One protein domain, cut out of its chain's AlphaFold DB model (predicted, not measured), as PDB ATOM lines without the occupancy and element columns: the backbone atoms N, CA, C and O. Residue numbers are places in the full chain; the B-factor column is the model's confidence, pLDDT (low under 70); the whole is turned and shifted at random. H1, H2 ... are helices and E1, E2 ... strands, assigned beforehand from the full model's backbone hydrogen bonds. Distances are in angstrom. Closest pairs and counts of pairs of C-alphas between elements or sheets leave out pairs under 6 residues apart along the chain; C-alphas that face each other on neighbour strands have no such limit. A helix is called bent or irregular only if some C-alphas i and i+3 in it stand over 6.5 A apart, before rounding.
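AT A GLANCE: This is residues 2 to 146 of the 199 residues of the protein "21 kDa hemolysin" of hydrothermal vent metagenome (UniProt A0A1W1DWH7). Two similar halves meet sheet to sheet: E1 E2 E3 with H1 and H2 over its outer face, and E4 E5 E6 with H3 and H4 over its outer face. The sheets make a sandwich, two sheets face to face, closest along E1 and E4 and opening toward E3 and E6. The printed part has 145 residues with four named helices and six named strands, in the order H1 E1 E2 H2 E3 H3 E4 E5 H4 E6; the class is mixed, helices and strands, and both sheets are mixed. The whole is compact, with a radius of gyration of the C-alphas of 15.3 A and spans of 45 by 35 by 20 A.

IN THESE COORDINATES: H1, residues 2 to 16, begins at C-alpha 2 (111.783, 135.255, 98.723) and is 21.5 A long. E1, residues 24 to 30, and E2, residues 33 to 40, form a hairpin. H2, residues 43 to 55, is irregular, but only just: C-alphas 51 and 54 are 6.9 A apart. E3 is residues 62 to 69. H3, residues 75 to 93, is 27.4 A long. E4, residues 103 to 108, and E5, residues 111 to 119, form a hairpin; E5 bends by 73 degrees at residue 116. H4 is residues 120 to 131. E6, residues 138 to 146, is 23.7 A long and ends at C-alpha 146 (124.283, 127.195, 83.861).

HOW THE PARTS SIT: E1 and E2 are antiparallel, with N 26 and O 37 2.9 A apart; E2 and E3 are parallel, with N 36 and O 64 2.9 A apart. H1 and H2 are on the same face, two layers, at heights over the sheet of 8.7 A and 8.8 A. Across the sandwich, the closest C-alphas of E1 and E4 are those of Met 28 and Met 106, 6.9 A. E4 and E5 are antiparallel, with N 106 and O 113 3.1 A apart; E5 and E6 are parallel, with N 114 and O 140 2.9 A apart. H3 and H4 are on the same face of this sheet, again two layers; they touch, closest at the C-alphas of Ser 88 and Val 130, 5.9 A, at a steep tilt of 43 degrees, opposite ways, H3 with residues 88 to 92 alone and H4 with residues 126 to 130 alone. E2, H2, E3 and E5, H4, E6 are strand-helix-strand units, parallel neighbour strands with a helix between, each with a right-handed crossover. In H1, H3 and H4 every O i to N i+4 pair is within hydrogen-bond range; in H2, 7 of 9.

THE WHOLE: The C-alphas farthest apart, of Lys 18 and Asp 96, are 45.5 A apart. The printed part has no cut, no link is long, and no printed residue is under 70 in pLDDT.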
ATOM      1  N   ASP A   2     110.812 134.833  97.697       85.00
ATOM      2  CA  ASP A   2     111.783 135.255  98.723       85.00
ATOM      3  C   ASP A   2     112.586 136.530  98.387       85.00
ATOM      4  O   ASP A   2     112.745 137.377  99.257       85.00
ATOM      5  N   ASP A   3     113.046 136.705  97.143       91.62
ATOM      6  CA  ASP A   3     113.975 137.801  96.801       91.62
ATOM      7  C   ASP A   3     113.369 139.203  96.979       91.62
ATOM      8  O   ASP A   3     114.045 140.111  97.451       91.62
ATOM      9  N   LYS A   4     112.078 139.375  96.665       92.38
ATOM     10  CA  LYS A   4     111.385 140.664  96.836       92.38
ATOM     11  C   LYS A   4     111.187 141.037  98.305       92.38
ATOM     12  O   LYS A   4     111.169 142.220  98.619       92.38
ATOM     13  N   GLY A   5     111.072 140.043  99.189       94.88
ATOM     14  CA  GLY A   5     111.057 140.275 100.633       94.88
ATOM     15  C   GLY A   5     112.397 140.821 101.117       94.88
ATOM     16  O   GLY A   5     112.426 141.863 101.758       94.88
ATOM     17  N   ILE A   6     113.499 140.182 100.706       95.69
ATOM     18  CA  ILE A   6     114.865 140.633 101.021       95.69
ATOM     19  C   ILE A   6     115.106 142.053 100.493       95.69
ATOM     20  O   ILE A   6     115.604 142.908 101.222       95.69
ATOM     21  N   GLU A   7     114.752 142.311  99.230       94.69
ATOM     22  CA  GLU A   7     114.902 143.628  98.600       94.69
ATOM     23  C   GLU A   7     114.134 144.705  99.375       94.69
ATOM     24  O   GLU A   7     114.691 145.760  99.669       94.69
ATOM     25  N   PHE A   8     112.893 144.412  99.778       95.12
ATOM     26  CA  PHE A   8     112.089 145.316 100.596       95.12
ATOM     27  C   PHE A   8     112.711 145.560 101.977       95.12
ATOM     28  O   PHE A   8     112.870 146.710 102.370       95.12
ATOM     29  N   SER A   9     113.133 144.510 102.689       95.31
ATOM     30  CA  SER A   9     113.779 144.639 104.004       95.31
ATOM     31  C   SER A   9     115.055 145.484 103.952       95.31
ATOM     32  O   SER A   9     115.295 146.300 104.844       95.31
ATOM     33  N   LEU A  10     115.869 145.321 102.905       96.25
ATOM     34  CA  LEU A  10     117.071 146.130 102.691       96.25
ATOM     35  C   LEU A  10     116.733 147.580 102.341       96.25
ATOM     36  O   LEU A  10     117.367 148.491 102.871       96.25
ATOM     37  N   PHE A  11     115.732 147.794 101.485       94.31
ATOM     38  CA  PHE A  11     115.263 149.128 101.121       94.31
ATOM     39  C   PHE A  11     114.720 149.892 102.338       94.31
ATOM     40  O   PHE A  11     115.147 151.020 102.584       94.31
ATOM     41  N   SER A  12     113.852 149.265 103.142       95.19
ATOM     42  CA  SER A  12     113.338 149.839 104.393       95.19
ATOM     43  C   SER A  12     114.470 150.187 105.355       95.19
ATOM     44  O   SER A  12     114.546 151.313 105.839       95.19
ATOM     45  N   TRP A  13     115.413 149.263 105.571       95.69
ATOM     46  CA  TRP A  13     116.572 149.528 106.421       95.69
ATOM     47  C   TRP A  13     117.412 150.711 105.920       95.69
ATOM     48  O   TRP A  13     117.784 151.570 106.717       95.69
ATOM     49  N   GLY A  14     117.685 150.783 104.614       93.94
ATOM     50  CA  GLY A  14     118.444 151.879 104.013       93.94
ATOM     51  C   GLY A  14     117.802 153.255 104.214       93.94
ATOM     52  O   GLY A  14     118.525 154.239 104.345       93.94
ATOM     53  N   GLY A  15     116.467 153.323 104.259       92.31
ATOM     54  CA  GLY A  15     115.721 154.569 104.467       92.31
ATOM     55  C   GLY A  15     115.486 154.947 105.935       92.31
ATOM     56  O   GLY A  15     115.392 156.133 106.247       92.31
ATOM     57  N   GLU A  16     115.380 153.970 106.836       94.38
ATOM     58  CA  GLU A  16     115.042 154.199 108.252       94.38
ATOM     59  C   GLU A  16     116.271 154.398 109.151       94.38
ATOM     60  O   GLU A  16     116.195 155.054 110.196       94.38
ATOM     61  N   ASP A  17     117.417 153.829 108.775       94.75
ATOM     62  CA  ASP A  17     118.624 153.866 109.590       94.75
ATOM     63  C   ASP A  17     119.266 155.259 109.597       94.75
ATOM     64  O   ASP A  17     119.751 155.767 108.584       94.75
ATOM     65  N   LYS A  18     119.336 155.873 110.783       94.12
ATOM     66  CA  LYS A  18     119.901 157.218 110.968       94.12
ATOM     67  C   LYS A  18     121.362 157.321 110.525       94.12
ATOM     68  O   LYS A  18     121.777 158.403 110.118       94.12
ATOM     69  N   ILE A  19     122.134 156.232 110.587       93.81
ATOM     70  CA  ILE A  19     123.539 156.203 110.146       93.81
ATOM     71  C   ILE A  19     123.629 156.331 108.618       93.81
ATOM     72  O   ILE A  19     124.618 156.844 108.096       93.81
ATOM     73  N   LEU A  20     122.592 155.895 107.900       94.25
ATOM     74  CA  LEU A  20     122.538 155.871 106.438       94.25
ATOM     75  C   LEU A  20     121.846 157.095 105.833       94.25
ATOM     76  O   LEU A  20     121.739 157.178 104.615       94.25
ATOM     77  N   LYS A  21     121.440 158.076 106.648       92.00
ATOM     78  CA  LYS A  21     120.703 159.269 106.197       92.00
ATOM     79  C   LYS A  21     121.372 160.004 105.027       92.00
ATOM     80  O   LYS A  21     120.682 160.466 104.123       92.00
ATOM     81  N   ASP A  22     122.698 160.112 105.054       90.31
ATOM     82  CA  ASP A  22     123.470 160.808 104.017       90.31
ATOM     83  C   ASP A  22     124.038 159.854 102.952       90.31
ATOM     84  O   ASP A  22     124.736 160.289 102.034       90.31
ATOM     85  N   ALA A  23     123.757 158.552 103.055       93.25
ATOM     86  CA  ALA A  23     124.172 157.553 102.082       93.25
ATOM     87  C   ALA A  23     123.175 157.464 100.922       93.25
ATOM     88  O   ALA A  23     121.962 157.577 101.095       93.25
ATOM     89  N   HIS A  24     123.686 157.197  99.724       93.50
ATOM     90  CA  HIS A  24     122.876 156.762  98.600       93.50
ATOM     91  C   HIS A  24     123.154 155.287  98.347       93.50
ATOM     92  O   HIS A  24     124.240 154.943  97.894       93.50
ATOM     93  N   LEU A  25     122.200 154.413  98.663       94.88
ATOM     94  CA  LEU A  25     122.353 152.971  98.493       94.88
ATOM     95  C   LEU A  25     121.241 152.424  97.611       94.88
ATOM     96  O   LEU A  25     120.069 152.729  97.825       94.88
ATOM     97  N   ASN A  26     121.621 151.568  96.672       95.25
ATOM     98  CA  ASN A  26     120.702 150.799  95.848       95.25
ATOM     99  C   ASN A  26     120.999 149.305  96.028       95.25
ATOM    100  O   ASN A  26     122.160 148.885  96.091       95.25
ATOM    101  N   PHE A  27     119.941 148.501  96.115       96.38
ATOM    102  CA  PHE A  27     120.018 147.066  96.382       96.38
ATOM    103  C   PHE A  27     119.444 146.289  95.203       96.38
ATOM    104  O   PHE A  27     118.308 146.513  94.802       96.38
ATOM    105  N   MET A  28     120.220 145.353  94.664       95.94
ATOM    106  CA  MET A  28     119.765 144.415  93.639       95.94
ATOM    107  C   MET A  28     119.829 143.001  94.209       95.94
ATOM    108  O   MET A  28     120.863 142.607  94.751       95.94
ATOM    109  N   VAL A  29     118.736 142.242  94.106       96.00
ATOM    110  CA  VAL A  29     118.626 140.902  94.702       96.00
ATOM    111  C   VAL A  29     118.276 139.869  93.639       96.00
ATOM    112  O   VAL A  29     117.316 140.037  92.891       96.00
ATOM    113  N   TYR A  30     119.032 138.771  93.605       94.88
ATOM    114  CA  TYR A  30     118.753 137.625  92.743       94.88
ATOM    115  C   TYR A  30     119.151 136.319  93.430       94.88
ATOM    116  O   TYR A  30     120.295 136.147  93.848       94.88
ATOM    117  N   SER A  31     118.224 135.364  93.524       92.94
ATOM    118  CA  SER A  31     118.444 134.054  94.151       92.94
ATOM    119  C   SER A  31     119.015 134.148  95.574       92.94
ATOM    120  O   SER A  31     119.875 133.359  95.979       92.94
ATOM    121  N   LYS A  32     118.512 135.116  96.353       95.00
ATOM    122  CA  LYS A  32     118.959 135.445  97.717       95.00
ATOM    123  C   LYS A  32     120.403 135.956  97.826       95.00
ATOM    124  O   LYS A  32     120.939 136.046  98.931       95.00
ATOM    125  N   GLU A  33     121.042 136.290  96.711       96.00
ATOM    126  CA  GLU A  33     122.287 137.052  96.692       96.00
ATOM    127  C   GLU A  33     121.978 138.528  96.460       96.00
ATOM    128  O   GLU A  33     121.088 138.867  95.682       96.00
ATOM    129  N   VAL A  34     122.715 139.396  97.142       97.19
ATOM    130  CA  VAL A  34     122.480 140.839  97.162       97.19
ATOM    131  C   VAL A  34     123.712 141.540  96.618       97.19
ATOM    132  O   VAL A  34     124.823 141.268  97.063       97.19
ATOM    133  N   VAL A  35     123.525 142.481  95.702       97.75
ATOM    134  CA  VAL A  35     124.547 143.455  95.317       97.75
ATOM    135  C   VAL A  35     124.136 144.802  95.895       97.75
ATOM    136  O   VAL A  35     123.020 145.265  95.656       97.75
ATOM    137  N   ILE A  36     125.034 145.415  96.662       97.69
ATOM    138  CA  ILE A  36     124.839 146.752  97.226       97.69
ATOM    139  C   ILE A  36     125.705 147.725  96.443       97.69
ATOM    140  O   ILE A  36     126.922 147.545  96.359       97.69
ATOM    141  N   THR A  37     125.073 148.748  95.882       96.38
ATOM    142  CA  THR A  37     125.715 149.787  95.069       96.38
ATOM    143  C   THR A  37     125.402 151.173  95.628       96.38
ATOM    144  O   THR A  37     124.548 151.309  96.506       96.38
ATOM    145  N   GLY A  38     126.108 152.187  95.129       94.38
ATOM    146  CA  GLY A  38     125.891 153.590  95.470       94.38
ATOM    147  C   GLY A  38     127.090 154.233  96.161       94.38
ATOM    148  O   GLY A  38     128.230 153.766  96.039       94.38
ATOM    149  N   GLU A  39     126.828 155.314  96.886       95.19
ATOM    150  CA  GLU A  39     127.835 156.147  97.529       95.19
ATOM    151  C   GLU A  39     127.578 156.339  99.021       95.19
ATOM    152  O   GLU A  39     126.453 156.515  99.484       95.19
ATOM    153  N   VAL A  40     128.668 156.355  99.781       96.19
ATOM    154  CA  VAL A  40     128.665 156.721 101.198       96.19
ATOM    155  C   VAL A  40     129.737 157.775 101.468       96.19
ATOM    156  O   VAL A  40     130.811 157.721 100.861       96.19
ATOM    157  N   PRO A  41     129.515 158.700 102.417       94.81
ATOM    158  CA  PRO A  41     130.446 159.802 102.637       94.81
ATOM    159  C   PRO A  41     131.736 159.375 103.353       94.81
ATOM    160  O   PRO A  41     132.742 160.075 103.263       94.81
ATOM    161  N   THR A  42     131.742 158.239 104.064       96.12
ATOM    162  CA  THR A  42     132.918 157.766 104.815       96.12
ATOM    163  C   THR A  42     133.114 156.254 104.719       96.12
ATOM    164  O   THR A  42     132.167 155.477 104.571       96.12
ATOM    165  N   GLN A  43     134.363 155.808 104.887       96.31
ATOM    166  CA  GLN A  43     134.696 154.381 104.951       96.31
ATOM    167  C   GLN A  43     134.069 153.687 106.175       96.31
ATOM    168  O   GLN A  43     133.763 152.497 106.115       96.31
ATOM    169  N   ALA A  44     133.821 154.420 107.267       96.56
ATOM    170  CA  ALA A  44     133.138 153.890 108.445       96.56
ATOM    171  C   ALA A  44     131.694 153.473 108.122       96.56
ATOM    172  O   ALA A  44     131.288 152.363 108.466       96.56
ATOM    173  N   ILE A  45     130.955 154.311 107.386       96.38
ATOM    174  CA  ILE A  45     129.592 153.989 106.938       96.38
ATOM    175  C   ILE A  45     129.620 152.821 105.950       96.38
ATOM    176  O   ILE A  45     128.821 151.898 106.080       96.38
ATOM    177  N   ARG A  46     130.590 152.781 105.024       96.94
ATOM    178  CA  ARG A  46     130.774 151.623 104.129       96.94
ATOM    179  C   ARG A  46     130.920 150.317 104.914       96.94
ATOM    180  O   ARG A  46     130.233 149.342 104.625       96.94
ATOM    181  N   ASN A  47     131.797 150.303 105.916       97.19
ATOM    182  CA  ASN A  47     132.037 149.128 106.756       97.19
ATOM    183  C   ASN A  47     130.791 148.740 107.560       97.19
ATOM    184  O   ASN A  47     130.488 147.554 107.690       97.19
ATOM    185  N   TYR A  48     130.057 149.733 108.069       97.12
ATOM    186  CA  TYR A  48     128.785 149.520 108.747       97.12
ATOM    187  C   TYR A  48     127.779 148.813 107.831       97.12
ATOM    188  O   TYR A  48     127.265 147.760 108.203       97.12
ATOM    189  N   VAL A  49     127.566 149.321 106.611       97.00
ATOM    190  CA  VAL A  49     126.620 148.731 105.649       97.00
ATOM    191  C   VAL A  49     126.978 147.278 105.347       97.00
ATOM    192  O   VAL A  49     126.122 146.403 105.433       97.00
ATOM    193  N   VAL A  50     128.253 146.997 105.066       95.50
ATOM    194  CA  VAL A  50     128.731 145.638 104.760       95.50
ATOM    195  C   VAL A  50     128.505 144.675 105.923       95.50
ATOM    196  O   VAL A  50     128.133 143.525 105.703       95.50
ATOM    197  N   LYS A  51     128.711 145.135 107.161       96.75
ATOM    198  CA  LYS A  51     128.507 144.319 108.362       96.75
ATOM    199  C   LYS A  51     127.024 144.075 108.649       96.75
ATOM    200  O   LYS A  51     126.671 143.010 109.143       96.75
ATOM    201  N   GLN A  52     126.174 145.061 108.378       96.81
ATOM    202  CA  GLN A  52     124.762 145.026 108.757       96.81
ATOM    203  C   GLN A  52     123.857 144.393 107.707       96.81
ATOM    204  O   GLN A  52     122.888 143.741 108.084       96.81
ATOM    205  N   ALA A  53     124.149 144.553 106.416       95.62
ATOM    206  CA  ALA A  53     123.272 144.078 105.347       95.62
ATOM    207  C   ALA A  53     122.946 142.572 105.421       95.62
ATOM    208  O   ALA A  53     121.768 142.237 105.296       95.62
ATOM    209  N   PRO A  54     123.901 141.655 105.705       95.81
ATOM    210  CA  PRO A  54     123.586 140.231 105.854       95.81
ATOM    211  C   PRO A  54     122.645 139.919 107.027       95.81
ATOM    212  O   PRO A  54     122.029 138.862 107.049       95.81
ATOM    213  N   LEU A  55     122.542 140.818 108.012       96.00
ATOM    214  CA  LEU A  55     121.732 140.633 109.219       96.00
ATOM    215  C   LEU A  55     120.280 141.092 109.038       96.00
ATOM    216  O   LEU A  55     119.466 140.889 109.936       96.00
ATOM    217  N   LYS A  56     119.949 141.742 107.914       95.00
ATOM    218  CA  LYS A  56     118.607 142.303 107.684       95.00
ATOM    219  C   LYS A  56     117.579 141.262 107.273       95.00
ATOM    220  O   LYS A  56     116.397 141.460 107.532       95.00
ATOM    221  N   ASP A  57     118.019 140.156 106.687       95.00
ATOM    222  CA  ASP A  57     117.170 139.005 106.408       95.00
ATOM    223  C   ASP A  57     118.021 137.725 106.441       95.00
ATOM    224  O   ASP A  57     119.021 137.604 105.734       95.00
ATOM    225  N   PHE A  58     117.608 136.749 107.252       93.06
ATOM    226  CA  PHE A  58     118.296 135.464 107.419       93.06
ATOM    227  C   PHE A  58     118.343 134.621 106.135       93.06
ATOM    228  O   PHE A  58     119.112 133.665 106.042       93.06
ATOM    229  N   LYS A  59     117.501 134.934 105.145       94.88
ATOM    230  CA  LYS A  59     117.471 134.255 103.850       94.88
ATOM    231  C   LYS A  59     118.620 134.690 102.943       94.88
ATOM    232  O   LYS A  59     118.869 133.985 101.964       94.88
ATOM    233  N   ILE A  60     119.291 135.813 103.228       95.94
ATOM    234  CA  ILE A  60     120.421 136.312 102.436       95.94
ATOM    235  C   ILE A  60     121.554 135.285 102.471       95.94
ATOM    236  O   ILE A  60     122.069 134.931 103.526       95.94
ATOM    237  N   LYS A  61     121.975 134.822 101.293       95.19
ATOM    238  CA  LYS A  61     123.083 133.867 101.152       95.19
ATOM    239  C   LYS A  61     124.433 134.555 101.040       95.19
ATOM    240  O   LYS A  61     125.438 134.033 101.512       95.19
ATOM    241  N   LYS A  62     124.467 135.687 100.338       95.25
ATOM    242  CA  LYS A  62     125.703 136.384  99.995       95.25
ATOM    243  C   LYS A  62     125.433 137.850  99.704       95.25
ATOM    244  O   LYS A  62     124.412 138.183  99.107       95.25
ATOM    245  N   VAL A  63     126.379 138.697 100.090       96.50
ATOM    246  CA  VAL A  63     126.361 140.135  99.821       96.50
ATOM    247  C   VAL A  63     127.624 140.510  99.050       96.50
ATOM    248  O   VAL A  63     128.734 140.210  99.486       96.50
ATOM    249  N   TYR A  64     127.453 141.170  97.910       97.44
ATOM    250  CA  TYR A  64     128.515 141.786  97.124       97.44
ATOM    251  C   TYR A  64     128.521 143.292  97.388       97.44
ATOM    252  O   TYR A  64     127.488 143.956  97.290       97.44
ATOM    253  N   ASN A  65     129.688 143.827  97.736       96.81
ATOM    254  CA  ASN A  65     129.865 145.235  98.072       96.81
ATOM    255  C   ASN A  65     130.495 146.001  96.904       96.81
ATOM    256  O   ASN A  65     131.703 145.910  96.692       96.81
ATOM    257  N   GLU A  66     129.692 146.814  96.226       97.06
ATOM    258  CA  GLU A  66     130.115 147.741  95.169       97.06
ATOM    259  C   GLU A  66     129.896 149.209  95.586       97.06
ATOM    260  O   GLU A  66     129.796 150.105  94.749       97.06
ATOM    261  N   ILE A  67     129.832 149.468  96.896       96.44
ATOM    262  CA  ILE A  67     129.668 150.812  97.457       96.44
ATOM    263  C   ILE A  67     130.975 151.590  97.305       96.44
ATOM    264  O   ILE A  67     132.043 151.126  97.735       96.44
ATOM    265  N   LYS A  68     130.879 152.808  96.772       95.25
ATOM    266  CA  LYS A  68     131.995 153.753  96.669       95.25
ATOM    267  C   LYS A  68     131.982 154.735  97.839       95.25
ATOM    268  O   LYS A  68     130.932 155.211  98.257       95.25
ATOM    269  N   VAL A  69     133.164 155.065  98.359       95.44
ATOM    270  CA  VAL A  69     133.310 156.178  99.306       95.44
ATOM    271  C   VAL A  69     133.479 157.454  98.492       95.44
ATOM    272  O   VAL A  69     134.544 157.691  97.926       95.44
ATOM    273  N   ALA A  70     132.402 158.220  98.358       92.44
ATOM    274  CA  ALA A  70     132.333 159.410  97.519       92.44
ATOM    275  C   ALA A  70     131.151 160.294  97.943       92.44
ATOM    276  O   ALA A  70     130.293 159.882  98.722       92.44
ATOM    277  N   LYS A  71     131.091 161.518  97.407       88.06
ATOM    278  CA  LYS A  71     129.873 162.331  97.491       88.06
ATOM    279  C   LYS A  71     128.772 161.692  96.645       88.06
ATOM    280  O   LYS A  71     129.063 161.167  95.570       88.06
ATOM    281  N   ASN A  72     127.532 161.808  97.107       86.00
ATOM    282  CA  ASN A  72     126.366 161.275  96.409       86.00
ATOM    283  C   ASN A  72     126.285 161.816  94.980       86.00
ATOM    284  O   ASN A  72     126.473 163.014  94.740       86.00
ATOM    285  N   THR A  73     125.977 160.927  94.039       85.00
ATOM    286  CA  THR A  73     125.759 161.301  92.641       85.00
ATOM    287  C   THR A  73     124.652 162.347  92.508       85.00
ATOM    288  O   THR A  73     123.608 162.282  93.160       85.00
ATOM    289  N   GLY A  74     124.879 163.336  91.641       87.88
ATOM    290  CA  GLY A  74     123.875 164.351  91.327       87.88
ATOM    291  C   GLY A  74     122.704 163.779  90.522       87.88
ATOM    292  O   GLY A  74     122.849 162.785  89.806       87.88
ATOM    293  N   LEU A  75     121.556 164.460  90.570       87.50
ATOM    294  CA  LEU A  75     120.309 164.017  89.930       87.50
ATOM    295  C   LEU A  75     120.458 163.746  88.421       87.50
ATOM    296  O   LEU A  75     119.904 162.776  87.910       87.50
ATOM    297  N   LEU A  76     121.263 164.550  87.717       91.00
ATOM    298  CA  LEU A  76     121.544 164.360  86.289       91.00
ATOM    299  C   LEU A  76     122.286 163.049  85.992       91.00
ATOM    300  O   LEU A  76     122.019 162.426  84.968       91.00
ATOM    301  N   SER A  77     123.206 162.620  86.863       91.25
ATOM    302  CA  SER A  77     123.896 161.332  86.693       91.25
ATOM    303  C   SER A  77     122.908 160.181  86.845       91.25
ATOM    304  O   SER A  77     122.834 159.317  85.980       91.25
ATOM    305  N   ARG A  78     122.063 160.240  87.877       91.44
ATOM    306  CA  ARG A  78     121.044 159.217  88.146       91.44
ATOM    307  C   ARG A  78     120.004 159.113  87.030       91.44
ATOM    308  O   ARG A  78     119.543 158.021  86.703       91.44
ATOM    309  N   ALA A  79     119.655 160.242  86.410       94.19
ATOM    310  CA  ALA A  79     118.785 160.260  85.237       94.19
ATOM    311  C   ALA A  79     119.427 159.527  84.045       94.19
ATOM    312  O   ALA A  79     118.757 158.736  83.382       94.19
ATOM    313  N   LYS A  80     120.734 159.726  83.810       95.00
ATOM    314  CA  LYS A  80     121.485 158.979  82.785       95.00
ATOM    315  C   LYS A  80     121.540 157.485  83.101       95.00
ATOM    316  O   LYS A  80     121.277 156.679  82.217       95.00
ATOM    317  N   ASP A  81     121.808 157.116  84.349       95.50
ATOM    318  CA  ASP A  81     121.851 155.712  84.779       95.50
ATOM    319  C   ASP A  81     120.485 155.019  84.607       95.50
ATOM    320  O   ASP A  81     120.391 153.875  84.146       95.50
ATOM    321  N   SER A  82     119.398 155.739  84.895       95.38
ATOM    322  CA  SER A  82     118.032 155.267  84.647       95.38
ATOM    323  C   SER A  82     117.764 155.072  83.153       95.38
ATOM    324  O   SER A  82     117.207 154.046  82.764       95.38
ATOM    325  N   ALA A  83     118.207 156.008  82.307       96.94
ATOM    326  CA  ALA A  83     118.094 155.891  80.853       96.94
ATOM    327  C   ALA A  83     118.865 154.671  80.318       96.94
ATOM    328  O   ALA A  83     118.285 153.872  79.585       96.94
ATOM    329  N   ILE A  84     120.110 154.459  80.763       97.25
ATOM    330  CA  ILE A  84     120.919 153.272  80.429       97.25
ATOM    331  C   ILE A  84     120.185 151.986  80.828       97.25
ATOM    332  O   ILE A  84     120.130 151.023  80.058       97.25
ATOM    333  N   THR A  85     119.591 151.956  82.023       96.69
ATOM    334  CA  THR A  85     118.848 150.788  82.519       96.69
ATOM    335  C   THR A  85     117.609 150.503  81.668       96.69
ATOM    336  O   THR A  85     117.352 149.349  81.316       96.69
ATOM    337  N   ILE A  86     116.844 151.539  81.313       96.50
ATOM    338  CA  ILE A  86     115.648 151.418  80.469       96.50
ATOM    339  C   ILE A  86     116.028 150.940  79.067       96.50
ATOM    340  O   ILE A  86     115.429 149.986  78.569       96.50
ATOM    341  N   GLU A  87     117.042 151.548  78.452       96.75
ATOM    342  CA  GLU A  87     117.532 151.166  77.127       96.75
ATOM    343  C   GLU A  87     118.031 149.716  77.119       96.75
ATOM    344  O   GLU A  87     117.649 148.932  76.249       96.75
ATOM    345  N   SER A  88     118.784 149.310  78.145       96.12
ATOM    346  CA  SER A  88     119.227 147.923  78.315       96.12
ATOM    347  C   SER A  88     118.048 146.958  78.356       96.12
ATOM    348  O   SER A  88     118.014 145.980  77.605       96.12
ATOM    349  N   LYS A  89     117.044 147.244  79.198       95.50
ATOM    350  CA  LYS A  89     115.839 146.412  79.314       95.50
ATOM    351  C   LYS A  89     115.064 146.362  77.997       95.50
ATOM    352  O   LYS A  89     114.566 145.292  77.654       95.50
ATOM    353  N   ALA A  90     115.000 147.457  77.240       95.75
ATOM    354  CA  ALA A  90     114.367 147.490  75.923       95.75
ATOM    355  C   ALA A  90     115.120 146.619  74.904       95.75
ATOM    356  O   ALA A  90     114.515 145.773  74.246       95.75
ATOM    357  N   LEU A  91     116.446 146.745  74.822       95.06
ATOM    358  CA  LEU A  91     117.269 145.930  73.926       95.06
ATOM    359  C   LEU A  91     117.234 144.440  74.289       95.06
ATOM    360  O   LEU A  91     117.297 143.590  73.400       95.06
ATOM    361  N   PHE A  92     117.076 144.101  75.572       95.25
ATOM    362  CA  PHE A  92     116.875 142.715  75.996       95.25
ATOM    363  C   PHE A  92     115.581 142.118  75.428       95.25
ATOM    364  O   PHE A  92     115.565 140.926  75.132       95.25
ATOM    365  N   GLN A  93     114.523 142.910  75.214       93.00
ATOM    366  CA  GLN A  93     113.284 142.421  74.589       93.00
ATOM    367  C   GLN A  93     113.436 142.144  73.085       93.00
ATOM    368  O   GLN A  93     112.706 141.322  72.539       93.00
ATOM    369  N   ASN A  94     114.401 142.778  72.416       90.31
ATOM    370  CA  ASN A  94     114.591 142.693  70.962       90.31
ATOM    371  C   ASN A  94     115.508 141.530  70.527       90.31
ATOM    372  O   ASN A  94     116.141 141.588  69.471       90.31
ATOM    373  N   GLN A  95     115.636 140.481  71.342       90.19
ATOM    374  CA  GLN A  95     116.493 139.327  71.057       90.19
ATOM    375  C   GLN A  95     115.872 138.012  71.550       90.19
ATOM    376  O   GLN A  95     115.113 138.001  72.510       90.19
ATOM    377  N   ASP A  96     116.259 136.891  70.931       87.56
ATOM    378  CA  ASP A  96     115.729 135.546  71.234       87.56
ATOM    379  C   ASP A  96     116.746 134.611  71.932       87.56
ATOM    380  O   ASP A  96     116.516 133.411  72.110       87.56
ATOM    381  N   VAL A  97     117.922 135.125  72.296       87.69
ATOM    382  CA  VAL A  97     119.031 134.330  72.845       87.69
ATOM    383  C   VAL A  97     118.849 134.038  74.325       87.69
ATOM    384  O   VAL A  97     119.161 132.922  74.719       87.69
ATOM    385  N   PHE A  98     118.355 134.982  75.128       90.00
ATOM    386  CA  PHE A  98     118.072 134.844  76.566       90.00
ATOM    387  C   PHE A  98     116.654 135.299  76.916       90.00
ATOM    388  O   PHE A  98     116.050 136.066  76.173       90.00
ATOM    389  N   ASN A  99     116.112 134.826  78.038       88.75
ATOM    390  CA  ASN A  99     114.854 135.343  78.570       88.75
ATOM    391  C   ASN A  99     115.137 136.637  79.356       88.75
ATOM    392  O   ASN A  99     115.873 136.570  80.343       88.75
ATOM    393  N   PRO A 100     114.573 137.800  78.980       89.56
ATOM    394  CA  PRO A 100     114.857 139.064  79.664       89.56
ATOM    395  C   PRO A 100     114.506 139.048  81.153       89.56
ATOM    396  O   PRO A 100     115.157 139.720  81.938       89.56
ATOM    397  N   LEU A 101     113.514 138.245  81.553       87.56
ATOM    398  CA  LEU A 101     113.086 138.125  82.951       87.56
ATOM    399  C   LEU A 101     114.098 137.388  83.837       87.56
ATOM    400  O   LEU A 101     113.923 137.334  85.050       87.56
ATOM    401  N   HIS A 102     115.106 136.750  83.243       88.56
ATOM    402  CA  HIS A 102     116.126 135.999  83.974       88.56
ATOM    403  C   HIS A 102     117.362 136.837  84.286       88.56
ATOM    404  O   HIS A 102     118.266 136.351  84.965       88.56
ATOM    405  N   VAL A 103     117.394 138.071  83.782       93.56
ATOM    406  CA  VAL A 103     118.491 139.010  83.961       93.56
ATOM    407  C   VAL A 103     117.980 140.175  84.789       93.56
ATOM    408  O   VAL A 103     117.143 140.947  84.325       93.56
ATOM    409  N   GLU A 104     118.503 140.308  86.000       94.88
ATOM    410  CA  GLU A 104     118.317 141.519  86.789       94.88
ATOM    411  C   GLU A 104     119.443 142.500  86.447       94.88
ATOM    412  O   GLU A 104     120.598 142.106  86.247       94.88
ATOM    413  N   ILE A 105     119.087 143.775  86.315       96.44
ATOM    414  CA  ILE A 105     120.003 144.827  85.882       96.44
ATOM    415  C   ILE A 105     119.746 146.104  86.669       96.44
ATOM    416  O   ILE A 105     118.607 146.556  86.797       96.44
ATOM    417  N   MET A 106     120.838 146.708  87.119       96.31
ATOM    418  CA  MET A 106     120.876 147.996  87.794       96.31
ATOM    419  C   MET A 106     122.059 148.799  87.254       96.31
ATOM    420  O   MET A 106     123.106 148.225  86.955       96.31
ATOM    421  N   THR A 107     121.911 150.116  87.142       96.69
ATOM    422  CA  THR A 107     123.006 151.011  86.749       96.69
ATOM    423  C   THR A 107     123.226 152.039  87.843       96.69
ATOM    424  O   THR A 107     122.263 152.638  88.307       96.69
ATOM    425  N   GLU A 108     124.482 152.245  88.228       95.50
ATOM    426  CA  GLU A 108     124.893 153.282  89.175       95.50
ATOM    427  C   GLU A 108     126.198 153.914  88.697       95.50
ATOM    428  O   GLU A 108     127.185 153.206  88.459       95.50
ATOM    429  N   ASN A 109     126.214 155.241  88.571       93.62
ATOM    430  CA  ASN A 109     127.376 156.024  88.162       93.62
ATOM    431  C   ASN A 109     128.050 155.437  86.908       93.62
ATOM    432  O   ASN A 109     129.230 155.064  86.933       93.62
ATOM    433  N   ARG A 110     127.260 155.266  85.840       94.69
ATOM    434  CA  ARG A 110     127.654 154.694  84.538       94.69
ATOM    435  C   ARG A 110     128.207 153.264  84.592       94.69
ATOM    436  O   ARG A 110     128.674 152.735  83.581       94.69
ATOM    437  N   THR A 111     128.140 152.603  85.748       96.62
ATOM    438  CA  THR A 111     128.454 151.182  85.897       96.62
ATOM    439  C   THR A 111     127.173 150.367  85.851       96.62
ATOM    440  O   THR A 111     126.280 150.579  86.664       96.62
ATOM    441  N   VAL A 112     127.118 149.384  84.958       97.88
ATOM    442  CA  VAL A 112     126.009 148.435  84.867       97.88
ATOM    443  C   VAL A 112     126.349 147.169  85.645       97.88
ATOM    444  O   VAL A 112     127.361 146.512  85.387       97.88
ATOM    445  N   TYR A 113     125.477 146.806  86.576       98.12
ATOM    446  CA  TYR A 113     125.546 145.588  87.370       98.12
ATOM    447  C   TYR A 113     124.519 144.596  86.837       98.12
ATOM    448  O   TYR A 113     123.348 144.932  86.661       98.12
ATOM    449  N   LEU A 114     124.966 143.372  86.565       97.69
ATOM    450  CA  LEU A 114     124.148 142.324  85.964       97.69
ATOM    451  C   LEU A 114     124.107 141.095  86.866       97.69
ATOM    452  O   LEU A 114     125.156 140.581  87.253       97.69
ATOM    453  N   MET A 115     122.908 140.591  87.141       96.19
ATOM    454  CA  MET A 115     122.663 139.344  87.865       96.19
ATOM    455  C   MET A 115     121.761 138.421  87.053       96.19
ATOM    456  O   MET A 115     120.981 138.868  86.215       96.19
ATOM    457  N   GLY A 116     121.869 137.115  87.285       94.19
ATOM    458  CA  GLY A 116     121.016 136.139  86.612       94.19
ATOM    459  C   GLY A 116     121.615 134.742  86.549       94.19
ATOM    460  O   GLY A 116     122.832 134.576  86.606       94.19
ATOM    461  N   ALA A 117     120.762 133.734  86.394       92.81
ATOM    462  CA  ALA A 117     121.162 132.365  86.094       92.81
ATOM    463  C   ALA A 117     121.126 132.143  84.578       92.81
ATOM    464  O   ALA A 117     120.054 132.028  83.984       92.81
ATOM    465  N   LEU A 118     122.301 132.114  83.952       94.06
ATOM    466  CA  LEU A 118     122.458 132.157  82.498       94.06
ATOM    467  C   LEU A 118     123.501 131.150  82.029       94.06
ATOM    468  O   LEU A 118     124.485 130.889  82.708       94.06
ATOM    469  N   THR A 119     123.351 130.625  80.822       94.94
ATOM    470  CA  THR A 119     124.451 129.926  80.145       94.94
ATOM    471  C   THR A 119     125.536 130.912  79.700       94.94
ATOM    472  O   THR A 119     125.276 132.101  79.508       94.94
ATOM    473  N   ASN A 120     126.756 130.424  79.447       94.31
ATOM    474  CA  ASN A 120     127.854 131.259  78.929       94.31
ATOM    475  C   ASN A 120     127.463 132.036  77.659       94.31
ATOM    476  O   ASN A 120     127.791 133.213  77.508       94.31
ATOM    477  N   ARG A 121     126.710 131.397  76.753       93.81
ATOM    478  CA  ARG A 121     126.217 132.030  75.523       93.81
ATOM    479  C   ARG A 121     125.279 133.202  75.819       93.81
ATOM    480  O   ARG A 121     125.383 134.245  75.177       93.81
ATOM    481  N   GLU A 122     124.369 133.029  76.770       94.38
ATOM    482  CA  GLU A 122     123.425 134.071  77.175       94.38
ATOM    483  C   GLU A 122     124.142 135.228  77.863       94.38
ATOM    484  O   GLU A 122     123.990 136.365  77.430       94.38
ATOM    485  N   ALA A 123     124.989 134.947  78.856       95.44
ATOM    486  CA  ALA A 123     125.761 135.961  79.574       95.44
ATOM    487  C   ALA A 123     126.627 136.819  78.633       95.44
ATOM    488  O   ALA A 123     126.695 138.046  78.774       95.44
ATOM    489  N   ASN A 124     127.243 136.192  77.626       96.00
ATOM    490  CA  ASN A 124     127.996 136.897  76.590       96.00
ATOM    491  C   ASN A 124     127.093 137.797  75.741       96.00
ATOM    492  O   ASN A 124     127.462 138.935  75.453       96.00
ATOM    493  N   LYS A 125     125.896 137.326  75.368       96.25
ATOM    494  CA  LYS A 125     124.933 138.142  74.620       96.25
ATOM    495  C   LYS A 125     124.420 139.321  75.450       96.25
ATOM    496  O   LYS A 125     124.388 140.424  74.913       96.25
ATOM    497  N   VAL A 126     124.079 139.110  76.723       96.69
ATOM    498  CA  VAL A 126     123.673 140.175  77.658       96.69
ATOM    499  C   VAL A 126     124.768 141.232  77.743       96.69
ATOM    500  O   VAL A 126     124.517 142.400  77.465       96.69
ATOM    501  N   THR A 127     126.003 140.813  78.045       96.56
ATOM    502  CA  THR A 127     127.149 141.728  78.156       96.56
ATOM    503  C   THR A 127     127.341 142.522  76.864       96.56
ATOM    504  O   THR A 127     127.530 143.732  76.918       96.56
ATOM    505  N   LYS A 128     127.261 141.856  75.704       96.81
ATOM    506  CA  LYS A 128     127.455 142.500  74.402       96.81
ATOM    507  C   LYS A 128     126.391 143.560  74.110       96.81
ATOM    508  O   LYS A 128     126.733 144.607  73.579       96.81
ATOM    509  N   ILE A 129     125.129 143.307  74.461       96.38
ATOM    510  CA  ILE A 129     124.056 144.303  74.313       96.38
ATOM    511  C   ILE A 129     124.312 145.506  75.220       96.38
ATOM    512  O   ILE A 129     124.256 146.641  74.766       96.38
ATOM    513  N   VAL A 130     124.637 145.269  76.491       97.12
ATOM    514  CA  VAL A 130     124.900 146.364  77.436       97.12
ATOM    515  C   VAL A 130     126.097 147.202  76.983       97.12
ATOM    516  O   VAL A 130     126.049 148.422  77.046       97.12
ATOM    517  N   SER A 131     127.147 146.571  76.448       96.81
ATOM    518  CA  SER A 131     128.335 147.289  75.968       96.81
ATOM    519  C   SER A 131     128.096 148.178  74.744       96.81
ATOM    520  O   SER A 131     128.947 149.005  74.444       96.81
ATOM    521  N   THR A 132     126.985 148.007  74.016       96.44
ATOM    522  CA  THR A 132     126.660 148.874  72.868       96.44
ATOM    523  C   THR A 132     125.916 150.148  73.264       96.44
ATOM    524  O   THR A 132     125.714 151.008  72.415       96.44
ATOM    525  N   ILE A 133     125.497 150.270  74.526       96.12
ATOM    526  CA  ILE A 133     124.705 151.402  75.009       96.12
ATOM    527  C   ILE A 133     125.625 152.582  75.314       96.12
ATOM    528  O   ILE A 133     126.640 152.448  76.002       96.12
ATOM    529  N   GLY A 134     125.250 153.756  74.809       95.56
ATOM    530  CA  GLY A 134     125.998 154.985  75.034       95.56
ATOM    531  C   GLY A 134     126.068 155.352  76.518       95.56
ATOM    532  O   GLY A 134     125.071 155.319  77.231       95.56
ATOM    533  N   GLY A 135     127.257 155.734  76.988       93.25
ATOM    534  CA  GLY A 135     127.464 156.195  78.364       93.25
ATOM    535  C   GLY A 135     127.720 155.094  79.397       93.25
ATOM    536  O   GLY A 135     127.955 155.428  80.555       93.25
ATOM    537  N   VAL A 136     127.731 153.817  79.004       97.12
ATOM    538  CA  VAL A 136     128.216 152.724  79.862       97.12
ATOM    539  C   VAL A 136     129.741 152.793  79.974       97.12
ATOM    540  O   VAL A 136     130.445 152.733  78.970       97.12
ATOM    541  N   GLU A 137     130.260 152.874  81.199       95.81
ATOM    542  CA  GLU A 137     131.706 152.935  81.475       95.81
ATOM    543  C   GLU A 137     132.271 151.614  81.992       95.81
ATOM    544  O   GLU A 137     133.413 151.256  81.704       95.81
ATOM    545  N   ARG A 138     131.482 150.873  82.774       96.81
ATOM    546  CA  ARG A 138     131.914 149.619  83.399       96.81
ATOM    547  C   ARG A 138     130.760 148.631  83.448       96.81
ATOM    548  O   ARG A 138     129.623 149.014  83.695       96.81
ATOM    549  N   ILE A 139     131.064 147.348  83.262       97.62
ATOM    550  CA  ILE A 139     130.095 146.257  83.413       97.62
ATOM    551  C   ILE A 139     130.616 145.288  84.470       97.62
ATOM    552  O   ILE A 139     131.709 144.741  84.325       97.62
ATOM    553  N   VAL A 140     129.820 145.048  85.509       97.75
ATOM    554  CA  VAL A 140     130.116 144.088  86.578       97.75
ATOM    555  C   VAL A 140     129.095 142.957  86.520       97.75
ATOM    556  O   VAL A 140     127.889 143.193  86.443       97.75
ATOM    557  N   LYS A 141     129.579 141.713  86.511       96.56
ATOM    558  CA  LYS A 141     128.763 140.520  86.252       96.56
ATOM    559  C   LYS A 141     128.731 139.623  87.483       96.56
ATOM    560  O   LYS A 141     129.768 139.129  87.913       96.56
ATOM    561  N   PHE A 142     127.531 139.341  87.964       96.06
ATOM    562  CA  PHE A 142     127.228 138.434  89.069       96.06
ATOM    563  C   PHE A 142     126.312 137.308  88.567       96.06
ATOM    564  O   PHE A 142     125.217 137.072  89.081       96.06
ATOM    565  N   PHE A 143     126.735 136.653  87.484       95.44
ATOM    566  CA  PHE A 143     125.976 135.566  86.873       95.44
ATOM    567  C   PHE A 143     126.253 134.223  87.541       95.44
ATOM    568  O   PHE A 143     127.397 133.868  87.826       95.44
ATOM    569  N   HIS A 144     125.192 133.435  87.675       92.75
ATOM    570  CA  HIS A 144     125.249 132.012  87.979       92.75
ATOM    571  C   HIS A 144     125.274 131.240  86.662       92.75
ATOM    572  O   HIS A 144     124.271 131.183  85.949       92.75
ATOM    573  N   TYR A 145     126.429 130.673  86.310       93.12
ATOM    574  CA  TYR A 145     126.593 130.018  85.014       93.12
ATOM    575  C   TYR A 145     125.953 128.627  84.978       93.12
ATOM    576  O   TYR A 145     126.375 127.703  85.672       93.12
ATOM    577  N   LEU A 146     124.951 128.466  84.117       90.50
ATOM    578  CA  LEU A 146     124.283 127.195  83.861       90.50
ATOM    579  C   LEU A 146     125.003 126.427  82.747       90.50
ATOM    580  O   LEU A 146     125.389 127.005  81.728       90.50
TER     581      LEU A 146